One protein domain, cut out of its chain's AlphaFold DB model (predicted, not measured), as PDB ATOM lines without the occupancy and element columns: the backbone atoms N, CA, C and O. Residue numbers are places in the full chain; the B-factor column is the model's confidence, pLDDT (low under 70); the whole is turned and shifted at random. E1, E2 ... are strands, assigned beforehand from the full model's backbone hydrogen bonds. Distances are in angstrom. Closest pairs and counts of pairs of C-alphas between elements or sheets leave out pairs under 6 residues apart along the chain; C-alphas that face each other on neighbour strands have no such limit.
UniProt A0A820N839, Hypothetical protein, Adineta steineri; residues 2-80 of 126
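Overview. This is residues 2 to 80 of the 126 residues of the protein "Hypothetical protein" of Adineta steineri (UniProt A0A820N839). With little regular structure, the model shows two separate two-stranded hairpins, E1 with E2 and E3 with E4, near each other through E2 and E3 and joined by a long loop, residues 26 to 50. The printed part has 79 residues, 27 in named strands, E1 to E4 along the chain, both sheets antiparallel, class all strand. It is loose, radius of gyration of the C-alphas 14.5 A, spanning 42 by 27 by 24 A.

Arrangement. Start at E1, residues 11 to 17, a hairpin with E2, residues 20 to 25, antiparallel at 163 degrees; N 15 and O 22 there, 2.9 A apart, are within hydrogen-bond range. Further on, E3, residues 51 to 57, and E4, residues 65 to 71, form a hairpin, antiparallel at 157 degrees; N 54 and O 68, 2.8 A apart, are within hydrogen-bond range. E1 is apart from E3.

Along the chain. Find C-alpha 11 at (-95.427, 36.525, 42.961); E1 runs 17.2 A, E2 16.3 A, E3 19.3 A, and E4 19.5 A to C-alpha 71 at (-72.505, 32.111, 43.691).

Size, cuts and confidence. The farthest C-alphas, of Phe 30 and Ile 80, are 42.7 A apart. The printed part has no cut; the link E2 to E3 is long. Residues 2 to 6, 44 to 47 and 73 to 80 have pLDDT under 70.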
ATOM      1  N   MET A   2     -88.155  39.516  57.845       39.44
ATOM      2  CA  MET A   2     -89.050  40.257  56.949       39.44
ATOM      3  C   MET A   2     -88.375  40.377  55.579       39.44
ATOM      4  O   MET A   2     -87.363  41.067  55.450       39.44
ATOM      5  N   ILE A   3     -88.883  39.638  54.591       52.47
ATOM      6  CA  ILE A   3     -88.442  39.732  53.196       52.47
ATOM      7  C   ILE A   3     -89.071  41.013  52.636       52.47
ATOM      8  O   ILE A   3     -90.276  41.068  52.420       52.47
ATOM      9  N   TRP A   4     -88.275  42.067  52.453       50.16
ATOM     10  CA  TRP A   4     -88.702  43.234  51.677       50.16
ATOM     11  C   TRP A   4     -88.561  42.876  50.196       50.16
ATOM     12  O   TRP A   4     -87.443  42.750  49.694       50.16
ATOM     13  N   GLY A   5     -89.687  42.633  49.526       53.97
ATOM     14  CA  GLY A   5     -89.746  42.385  48.089       53.97
ATOM     15  C   GLY A   5     -90.138  43.655  47.344       53.97
ATOM     16  O   GLY A   5     -91.147  44.279  47.669       53.97
ATOM     17  N   PHE A   6     -89.352  44.034  46.336       60.06
ATOM     18  CA  PHE A   6     -89.833  44.935  45.292       60.06
ATOM     19  C   PHE A   6     -90.996  44.247  44.561       60.06
ATOM     20  O   PHE A   6     -90.977  43.023  44.399       60.06
ATOM     21  N   HIS A   7     -92.013  45.009  44.149       72.12
ATOM     22  CA  HIS A   7     -93.180  44.469  43.447       72.12
ATOM     23  C   HIS A   7     -92.732  43.577  42.279       72.12
ATOM     24  O   HIS A   7     -92.109  44.049  41.330       72.12
ATOM     25  N   THR A   8     -93.038  42.285  42.377       80.94
ATOM     26  CA  THR A   8     -92.637  41.255  41.418       80.94
ATOM     27  C   THR A   8     -93.885  40.708  40.752       80.94
ATOM     28  O   THR A   8     -94.849  40.368  41.434       80.94
ATOM     29  N   GLN A   9     -93.872  40.624  39.425       83.12
ATOM     30  CA  GLN A   9     -95.002  40.105  38.668       83.12
ATOM     31  C   GLN A   9     -95.294  38.646  39.053       83.12
ATOM     32  O   GLN A   9     -94.374  37.837  39.170       83.12
ATOM     33  N   ASN A  10     -96.577  38.329  39.241       87.12
ATOM     34  CA  ASN A  10     -97.103  36.987  39.517       87.12
ATOM     35  C   ASN A  10     -96.582  36.322  40.803       87.12
ATOM     36  O   ASN A  10     -96.861  35.145  41.023       87.12
ATOM     37  N   LEU A  11     -95.852  37.040  41.663       89.50
ATOM     38  CA  LEU A  11     -95.427  36.525  42.961       89.50
ATOM     39  C   LEU A  11     -96.623  36.540  43.919       89.50
ATOM     40  O   LEU A  11     -97.093  37.605  44.318       89.50
ATOM     41  N   ARG A  12     -97.105  35.354  44.290       88.25
ATOM     42  CA  ARG A  12     -98.262  35.181  45.175       88.25
ATOM     43  C   ARG A  12     -97.847  35.059  46.634       88.25
ATOM     44  O   ARG A  12     -98.479  35.648  47.505       88.25
ATOM     45  N   GLU A  13     -96.801  34.284  46.895       88.56
ATOM     46  CA  GLU A  13     -96.379  33.955  48.252       88.56
ATOM     47  C   GLU A  13     -94.858  33.859  48.362       88.56
ATOM     48  O   GLU A  13     -94.164  33.464  47.426       88.56
ATOM     49  N   ALA A  14     -94.340  34.223  49.533       89.25
ATOM     50  CA  ALA A  14     -92.953  34.008  49.906       89.25
ATOM     51  C   ALA A  14     -92.912  33.429  51.322       89.25
ATOM     52  O   ALA A  14     -93.295  34.096  52.284       89.25
ATOM     53  N   GLU A  15     -92.424  32.199  51.445       89.00
ATOM     54  CA  GLU A  15     -92.365  31.478  52.709       89.00
ATOM     55  C   GLU A  15     -90.911  31.255  53.131       89.00
ATOM     56  O   GLU A  15     -90.060  30.812  52.355       89.00
ATOM     57  N   ASN A  16     -90.614  31.565  54.391       87.75
ATOM     58  CA  ASN A  16     -89.280  31.416  54.949       87.75
ATOM     59  C   ASN A  16     -89.193  30.135  55.782       87.75
ATOM     60  O   ASN A  16     -89.667  30.096  56.920       87.75
ATOM     61  N   TRP A  17     -88.523  29.128  55.236       87.19
ATOM     62  CA  TRP A  17     -88.244  27.866  55.908       87.19
ATOM     63  C   TRP A  17     -86.854  27.904  56.566       87.19
ATOM     64  O   TRP A  17     -85.985  28.694  56.183       87.19
ATOM     65  N   PRO A  18     -86.580  27.048  57.561       83.19
ATOM     66  CA  PRO A  18     -85.231  26.908  58.098       83.19
ATOM     67  C   PRO A  18     -84.245  26.496  56.989       83.19
ATOM     68  O   PRO A  18     -84.306  25.385  56.474       83.19
ATOM     69  N   GLY A  19     -83.339  27.400  56.613       81.50
ATOM     70  CA  GLY A  19     -82.285  27.140  55.624       81.50
ATOM     71  C   GLY A  19     -82.671  27.337  54.153       81.50
ATOM     72  O   GLY A  19     -81.787  27.261  53.303       81.50
ATOM     73  N   GLN A  20     -83.933  27.642  53.838       87.94
ATOM     74  CA  GLN A  20     -84.375  27.906  52.464       87.94
ATOM     75  C   GLN A  20     -85.515  28.928  52.428       87.94
ATOM     76  O   GLN A  20     -86.247  29.105  53.399       87.94
ATOM     77  N   VAL A  21     -85.685  29.595  51.292       90.19
ATOM     78  CA  VAL A  21     -86.800  30.515  51.061       90.19
ATOM     79  C   VAL A  21     -87.526  30.053  49.812       90.19
ATOM     80  O   VAL A  21     -86.895  29.868  48.771       90.19
ATOM     81  N   ASN A  22     -88.834  29.867  49.934       91.75
ATOM     82  CA  ASN A  22     -89.691  29.411  48.854       91.75
ATOM     83  C   ASN A  22     -90.475  30.602  48.307       91.75
ATOM     84  O   ASN A  22     -91.056  31.369  49.072       91.75
ATOM     85  N   PHE A  23     -90.501  30.742  46.984       91.62
ATOM     86  CA  PHE A  23     -91.264  31.774  46.288       91.62
ATOM     87  C   PHE A  23     -92.307  31.093  45.404       91.62
ATOM     88  O   PHE A  23     -91.954  30.338  44.498       91.62
ATOM     89  N   GLY A  24     -93.581  31.334  45.698       91.94
ATOM     90  CA  GLY A  24     -94.717  30.803  44.956       91.94
ATOM     91  C   GLY A  24     -95.204  31.810  43.924       91.94
ATOM     92  O   GLY A  24     -95.631  32.911  44.281       91.94
ATOM     93  N   PHE A  25     -95.168  31.419  42.653       91.38
ATOM     94  CA  PHE A  25     -95.738  32.189  41.552       91.38
ATOM     95  C   PHE A  25     -97.113  31.635  41.191       91.38
ATOM     96  O   PHE A  25     -97.311  30.422  41.206       91.38
ATOM     97  N   GLU A  26     -98.068  32.510  40.880       89.88
ATOM     98  CA  GLU A  26     -99.399  32.084  40.432       89.88
ATOM     99  C   GLU A  26     -99.331  31.395  39.064       89.88
ATOM    100  O   GLU A  26     -99.979  30.375  38.847       89.88
ATOM    101  N   TYR A  27     -98.501  31.930  38.169       88.25
ATOM    102  CA  TYR A  27     -98.174  31.344  36.876       88.25
ATOM    103  C   TYR A  27     -96.809  31.848  36.395       88.25
ATOM    104  O   TYR A  27     -96.327  32.905  36.816       88.25
ATOM    105  N   ILE A  28     -96.188  31.071  35.507       86.69
ATOM    106  CA  ILE A  28     -94.930  31.410  34.841       86.69
ATOM    107  C   ILE A  28     -95.246  31.646  33.363       86.69
ATOM    108  O   ILE A  28     -95.824  30.784  32.705       86.69
ATOM    109  N   ASP A  29     -94.883  32.822  32.857       86.69
ATOM    110  CA  ASP A  29     -95.066  33.193  31.454       86.69
ATOM    111  C   ASP A  29     -93.934  32.654  30.562       86.69
ATOM    112  O   ASP A  29     -92.866  32.264  31.034       86.69
ATOM    113  N   PHE A  30     -94.126  32.718  29.238       88.06
ATOM    114  CA  PHE A  30     -93.042  32.495  28.268       88.06
ATOM    115  C   PHE A  30     -91.931  33.550  28.360       88.06
ATOM    116  O   PHE A  30     -90.806  33.316  27.919       88.06
ATOM    117  N   ASN A  31     -92.248  34.720  28.916       90.50
ATOM    118  CA  ASN A  31     -91.279  35.779  29.140       90.50
ATOM    119  C   ASN A  31     -90.553  35.555  30.474       90.50
ATOM    120  O   ASN A  31     -91.195  35.218  31.470       90.50
ATOM    121  N   PRO A  32     -89.228  35.777  30.534       86.50
ATOM    122  CA  PRO A  32     -88.473  35.598  31.765       86.50
ATOM    123  C   PRO A  32     -88.942  36.580  32.846       86.50
ATOM    124  O   PRO A  32     -88.957  37.793  32.637       86.50
ATOM    125  N   ILE A  33     -89.274  36.050  34.026       87.62
ATOM    126  CA  ILE A  33     -89.619  36.843  35.212       87.62
ATOM    127  C   ILE A  33     -88.340  37.089  36.016       87.62
ATOM    128  O   ILE A  33     -87.699  36.154  36.496       87.62
ATOM    129  N   CYS A  34     -87.962  38.355  36.178       86.31
ATOM    130  CA  CYS A  34     -86.827  38.752  37.005       86.31
ATOM    131  C   CYS A  34     -87.322  39.355  38.318       86.31
ATOM    132  O   CYS A  34     -88.131  40.281  38.311       86.31
ATOM    133  N   PHE A  35     -86.790  38.880  39.442       86.75
ATOM    134  CA  PHE A  35     -87.083  39.457  40.746       86.75
ATOM    135  C   PHE A  35     -85.844  39.527  41.622       86.75
ATOM    136  O   PHE A  35     -84.880  38.783  41.443       86.75
ATOM    137  N   GLN A  36     -85.872  40.462  42.564       85.44
ATOM    138  CA  GLN A  36     -84.780  40.699  43.492       85.44
ATOM    139  C   GLN A  36     -85.315  40.629  44.913       85.44
ATOM    140  O   GLN A  36     -86.319  41.259  45.247       85.44
ATOM    141  N   PHE A  37     -84.613  39.882  45.754       84.12
ATOM    142  CA  PHE A  37     -84.909  39.787  47.174       84.12
ATOM    143  C   PHE A  37     -83.647  40.075  47.979       84.12
ATOM    144  O   PHE A  37     -82.528  39.761  47.566       84.12
ATOM    145  N   GLN A  38     -83.830  40.673  49.154       80.31
ATOM    146  CA  GLN A  38     -82.729  40.946  50.064       80.31
ATOM    147  C   GLN A  38     -82.713  39.916  51.195       80.31
ATOM    148  O   GLN A  38     -83.550  39.947  52.097       80.31
ATOM    149  N   ALA A  39     -81.713  39.036  51.188       78.69
ATOM    150  CA  ALA A  39     -81.418  38.164  52.318       78.69
ATOM    151  C   ALA A  39     -80.427  38.859  53.261       78.69
ATOM    152  O   ALA A  39     -79.274  39.100  52.904       78.69
ATOM    153  N   LYS A  40     -80.876  39.192  54.477       75.75
ATOM    154  CA  LYS A  40     -80.007  39.729  55.533       75.75
ATOM    155  C   LYS A  40     -79.619  38.632  56.513       75.75
ATOM    156  O   LYS A  40     -80.443  37.814  56.922       75.75
ATOM    157  N   ARG A  41     -78.357  38.657  56.923       73.06
ATOM    158  CA  ARG A  41     -77.809  37.760  57.932       73.06
ATOM    159  C   ARG A  41     -78.089  38.308  59.331       73.06
ATOM    160  O   ARG A  41     -77.729  39.443  59.611       73.06
ATOM    161  N   TRP A  42     -78.686  37.493  60.200       72.31
ATOM    162  CA  TRP A  42     -78.944  37.876  61.597       72.31
ATOM    163  C   TRP A  42     -77.729  37.663  62.508       72.31
ATOM    164  O   TRP A  42     -77.504  38.460  63.409       72.31
ATOM    165  N   ILE A  43     -76.935  36.612  62.260       75.38
ATOM    166  CA  ILE A  43     -75.757  36.259  63.068       75.38
ATOM    167  C   ILE A  43     -74.538  36.085  62.149       75.38
ATOM    168  O   ILE A  43     -74.612  35.294  61.201       75.38
ATOM    169  N   PRO A  44     -73.415  36.781  62.401       67.00
ATOM    170  CA  PRO A  44     -72.197  36.640  61.611       67.00
ATOM    171  C   PRO A  44     -71.482  35.320  61.948       67.00
ATOM    172  O   PRO A  44     -70.750  35.228  62.925       67.00
ATOM    173  N   ILE A  45     -71.698  34.279  61.140       68.50
ATOM    174  CA  ILE A  45     -70.971  33.001  61.245       68.50
ATOM    175  C   ILE A  45     -69.804  33.001  60.249       68.50
ATOM    176  O   ILE A  45     -69.991  33.222  59.052       68.50
ATOM    177  N   ALA A  46     -68.600  32.712  60.725       60.28
ATOM    178  CA  ALA A  46     -67.397  32.629  59.896       60.28
ATOM    179  C   ALA A  46     -67.433  31.517  58.826       60.28
ATOM    180  O   ALA A  46     -66.655  31.541  57.890       60.28
ATOM    181  N   ASN A  47     -68.328  30.537  58.952       65.94
ATOM    182  CA  ASN A  47     -68.431  29.402  58.042       65.94
ATOM    183  C   ASN A  47     -69.819  29.388  57.392       65.94
ATOM    184  O   ASN A  47     -70.799  28.961  58.004       65.94
ATOM    185  N   ILE A  48     -69.926  29.923  56.177       72.12
ATOM    186  CA  ILE A  48     -71.130  29.810  55.352       72.12
ATOM    187  C   ILE A  48     -70.721  29.498  53.913       72.12
ATOM    188  O   ILE A  48     -69.697  29.971  53.429       72.12
ATOM    189  N   SER A  49     -71.492  28.645  53.238       76.06
ATOM    190  CA  SER A  49     -71.216  28.290  51.846       76.06
ATOM    191  C   SER A  49     -71.448  29.489  50.930       76.06
ATOM    192  O   SER A  49     -72.473  30.157  51.038       76.06
ATOM    193  N   ARG A  50     -70.529  29.719  49.986       77.81
ATOM    194  CA  ARG A  50     -70.663  30.729  48.914       77.81
ATOM    195  C   ARG A  50     -71.649  30.316  47.827       77.81
ATOM    196  O   ARG A  50     -72.136  31.160  47.072       77.81
ATOM    197  N   TYR A  51     -71.892  29.014  47.744       85.50
ATOM    198  CA  TYR A  51     -72.720  28.377  46.741       85.50
ATOM    199  C   TYR A  51     -74.078  28.064  47.347       85.50
ATOM    200  O   TYR A  51     -74.168  27.372  48.366       85.50
ATOM    201  N   TYR A  52     -75.113  28.569  46.693       87.31
ATOM    202  CA  TYR A  52     -76.503  28.354  47.053       87.31
ATOM    203  C   TYR A  52     -77.189  27.627  45.911       87.31
ATOM    204  O   TYR A  52     -77.037  27.995  44.748       87.31
ATOM    205  N   GLU A  53     -77.935  26.584  46.240       91.56
ATOM    206  CA  GLU A  53     -78.745  25.873  45.264       91.56
ATOM    207  C   GLU A  53     -80.056  26.632  45.047       91.56
ATOM    208  O   GLU A  53     -80.743  26.998  46.001       91.56
ATOM    209  N   VAL A  54     -80.404  26.854  43.785       90.88
ATOM    210  CA  VAL A  54     -81.679  27.428  43.365       90.88
ATOM    211  C   VAL A  54     -82.425  26.357  42.586       90.88
ATOM    212  O   VAL A  54     -81.906  25.807  41.611       90.88
ATOM    213  N   ARG A  55     -83.644  26.049  43.028       91.88
ATOM    214  CA  ARG A  55     -84.508  25.037  42.418       91.88
ATOM    215  C   ARG A  55     -85.770  25.714  41.906       91.88
ATOM    216  O   ARG A  55     -86.469  26.355  42.683       91.88
ATOM    217  N   ALA A  56     -86.050  25.544  40.621       91.12
ATOM    218  CA  ALA A  56     -87.325  25.900  40.020       91.12
ATOM    219  C   ALA A  56     -88.049  24.602  39.668       91.12
ATOM    220  O   ALA A  56     -87.489  23.756  38.970       91.12
ATOM    221  N   TYR A  57     -89.252  24.418  40.195       91.56
ATOM    222  CA  TYR A  57     -90.058  23.226  39.962       91.56
ATOM    223  C   TYR A  57     -91.529  23.608  39.858       91.56
ATOM    224  O   TYR A  57     -91.968  24.599  40.444       91.56
ATOM    225  N   GLU A  58     -92.281  22.803  39.120       90.06
ATOM    226  CA  GLU A  58     -93.727  22.928  39.040       90.06
ATOM    227  C   GLU A  58     -94.394  22.227  40.225       90.06
ATOM    228  O   GLU A  58     -94.007  21.124  40.614       90.06
ATOM    229  N   TRP A  59     -95.409  22.867  40.809       87.56
ATOM    230  CA  TRP A  59     -96.066  22.365  42.016       87.56
ATOM    231  C   TRP A  59     -96.758  21.010  41.806       87.56
ATOM    232  O   TRP A  59     -96.701  20.147  42.681       87.56
ATOM    233  N   PHE A  60     -97.391  20.810  40.648       90.19
ATOM    234  CA  PHE A  60     -98.104  19.573  40.319       90.19
ATOM    235  C   PHE A  60     -97.185  18.468  39.780       90.19
ATOM    236  O   PHE A  60     -97.544  17.294  39.846       90.19
ATOM    237  N   GLU A  61     -95.989  18.818  39.298       92.94
ATOM    238  CA  GLU A  61     -95.049  17.896  38.651       92.94
ATOM    239  C   GLU A  61     -93.607  18.133  39.144       92.94
ATOM    240  O   GLU A  61     -92.726  18.546  38.385       92.94
ATOM    241  N   PRO A  62     -93.303  17.829  40.420       88.31
ATOM    242  CA  PRO A  62     -92.008  18.154  41.030       88.31
ATOM    243  C   PRO A  62     -90.820  17.392  40.422       88.31
ATOM    244  O   PRO A  62     -89.666  17.757  40.649       88.31
ATOM    245  N   ALA A  63     -91.077  16.328  39.652       89.12
ATOM    246  CA  ALA A  63     -90.045  15.607  38.911       89.12
ATOM    247  C   ALA A  63     -89.423  16.466  37.793       89.12
ATOM    248  O   ALA A  63     -88.249  16.281  37.466       89.12
ATOM    249  N   ASN A  64     -90.176  17.428  37.252       87.62
ATOM    250  CA  ASN A  64     -89.705  18.374  36.248       87.62
ATOM    251  C   ASN A  64     -89.065  19.603  36.919       87.62
ATOM    252  O   ASN A  64     -89.592  20.714  36.884       87.62
ATOM    253  N   MET A  65     -87.936  19.388  37.595       90.19
ATOM    254  CA  MET A  65     -87.199  20.453  38.281       90.19
ATOM    255  C   MET A  65     -85.941  20.864  37.518       90.19
ATOM    256  O   MET A  65     -85.153  20.024  37.078       90.19
ATOM    257  N   ASN A  66     -85.692  22.170  37.457       90.19
ATOM    258  CA  ASN A  66     -84.429  22.730  37.002       90.19
ATOM    259  C   ASN A  66     -83.621  23.226  38.206       90.19
ATOM    260  O   ASN A  66     -84.116  24.001  39.032       90.19
ATOM    261  N   ARG A  67     -82.370  22.771  38.316       91.38
ATOM    262  CA  ARG A  67     -81.469  23.156  39.404       91.38
ATOM    263  C   ARG A  67     -80.312  23.962  38.865       91.38
ATOM    264  O   ARG A  67     -79.627  23.552  37.934       91.38
ATOM    265  N   SER A  68     -80.054  25.077  39.522       91.69
ATOM    266  CA  SER A  68     -78.916  25.934  39.235       91.69
ATOM    267  C   SER A  68     -78.185  26.275  40.526       91.69
ATOM    268  O   SER A  68     -78.729  26.159  41.625       91.69
ATOM    269  N   VAL A  69     -76.919  26.664  40.401       89.75
ATOM    270  CA  VAL A  69     -76.098  27.089  41.535       89.75
ATOM    271  C   VAL A  69     -75.825  28.575  41.403       89.75
ATOM    272  O   VAL A  69     -75.290  29.038  40.396       89.75
ATOM    273  N   TYR A  70     -76.164  29.318  42.447       86.44
ATOM    274  CA  TYR A  70     -75.903  30.740  42.554       86.44
ATOM    275  C   TYR A  70     -74.691  30.990  43.452       86.44
ATOM    276  O   TYR A  70     -74.599  30.461  44.562       86.44
ATOM    277  N   THR A  71     -73.744  31.794  42.966       83.31
ATOM    278  CA  THR A  71     -72.505  32.111  43.691       83.31
ATOM    279  C   THR A  71     -72.542  33.549  44.185       83.31
ATOM    280  O   THR A  71     -72.533  34.489  43.390       83.31
ATOM    281  N   LEU A  72     -72.519  33.733  45.503       77.25
ATOM    282  CA  LEU A  72     -72.399  35.056  46.112       77.25
ATOM    283  C   LEU A  72     -70.918  35.447  46.201       77.25
ATOM    284  O   LEU A  72     -70.161  34.844  46.953       77.25
ATOM    285  N   ARG A  73     -70.492  36.464  45.440       64.19
ATOM    286  CA  ARG A  73     -69.094  36.950  45.462       64.19
ATOM    287  C   ARG A  73     -68.863  38.136  46.405       64.19
ATOM    288  O   ARG A  73     -67.840  38.180  47.067       64.19
ATOM    289  N   ASN A  74     -69.822  39.056  46.535       58.25
ATOM    290  CA  ASN A  74     -69.601  40.312  47.274       58.25
ATOM    291  C   ASN A  74     -69.841  40.231  48.792       58.25
ATOM    292  O   ASN A  74     -69.234  40.991  49.533       58.25
ATOM    293  N   LEU A  75     -70.686  39.315  49.282       55.69
ATOM    294  CA  LEU A  75     -70.912  39.151  50.731       55.69
ATOM    295  C   LEU A  75     -69.779  38.380  51.431       55.69
ATOM    296  O   LEU A  75     -69.616  38.493  52.642       55.69
ATOM    297  N   PHE A  76     -69.009  37.605  50.664       52.38
ATOM    298  CA  PHE A  76     -67.923  36.753  51.150       52.38
ATOM    299  C   PHE A  76     -66.543  37.400  51.071       52.38
ATOM    300  O   PHE A  76     -65.618  36.866  51.665       52.38
ATOM    301  N   ALA A  77     -66.449  38.581  50.452       52.75
ATOM    302  CA  ALA A  77     -65.298  39.478  50.570       52.75
ATOM    303  C   ALA A  77     -64.964  39.838  52.038       52.75
ATOM    304  O   ALA A  77     -63.875  40.306  52.354       52.75
ATOM    305  N   LEU A  78     -65.935  39.647  52.942       56.25
ATOM    306  CA  LEU A  78     -65.840  39.876  54.383       56.25
ATOM    307  C   LEU A  78     -65.782  38.566  55.193       56.25
ATOM    308  O   LEU A  78     -66.138  38.543  56.373       56.25
ATOM    309  N   ASP A  79     -65.406  37.455  54.561       63.44
ATOM    310  CA  ASP A  79     -65.178  36.192  55.259       63.44
ATOM    311  C   ASP A  79     -63.974  36.322  56.211       63.44
ATOM    312  O   ASP A  79     -63.002  37.029  55.923       63.44
ATOM    313  N   ILE A  80     -64.019  35.628  57.352       67.94
ATOM    314  CA  ILE A  80     -63.014  35.740  58.420       67.94
ATOM    315  C   ILE A  80     -61.603  35.425  57.910       67.94
ATOM    316  O   ILE A  80     -60.619  35.950  58.427       67.94
TER     317      ILE A  80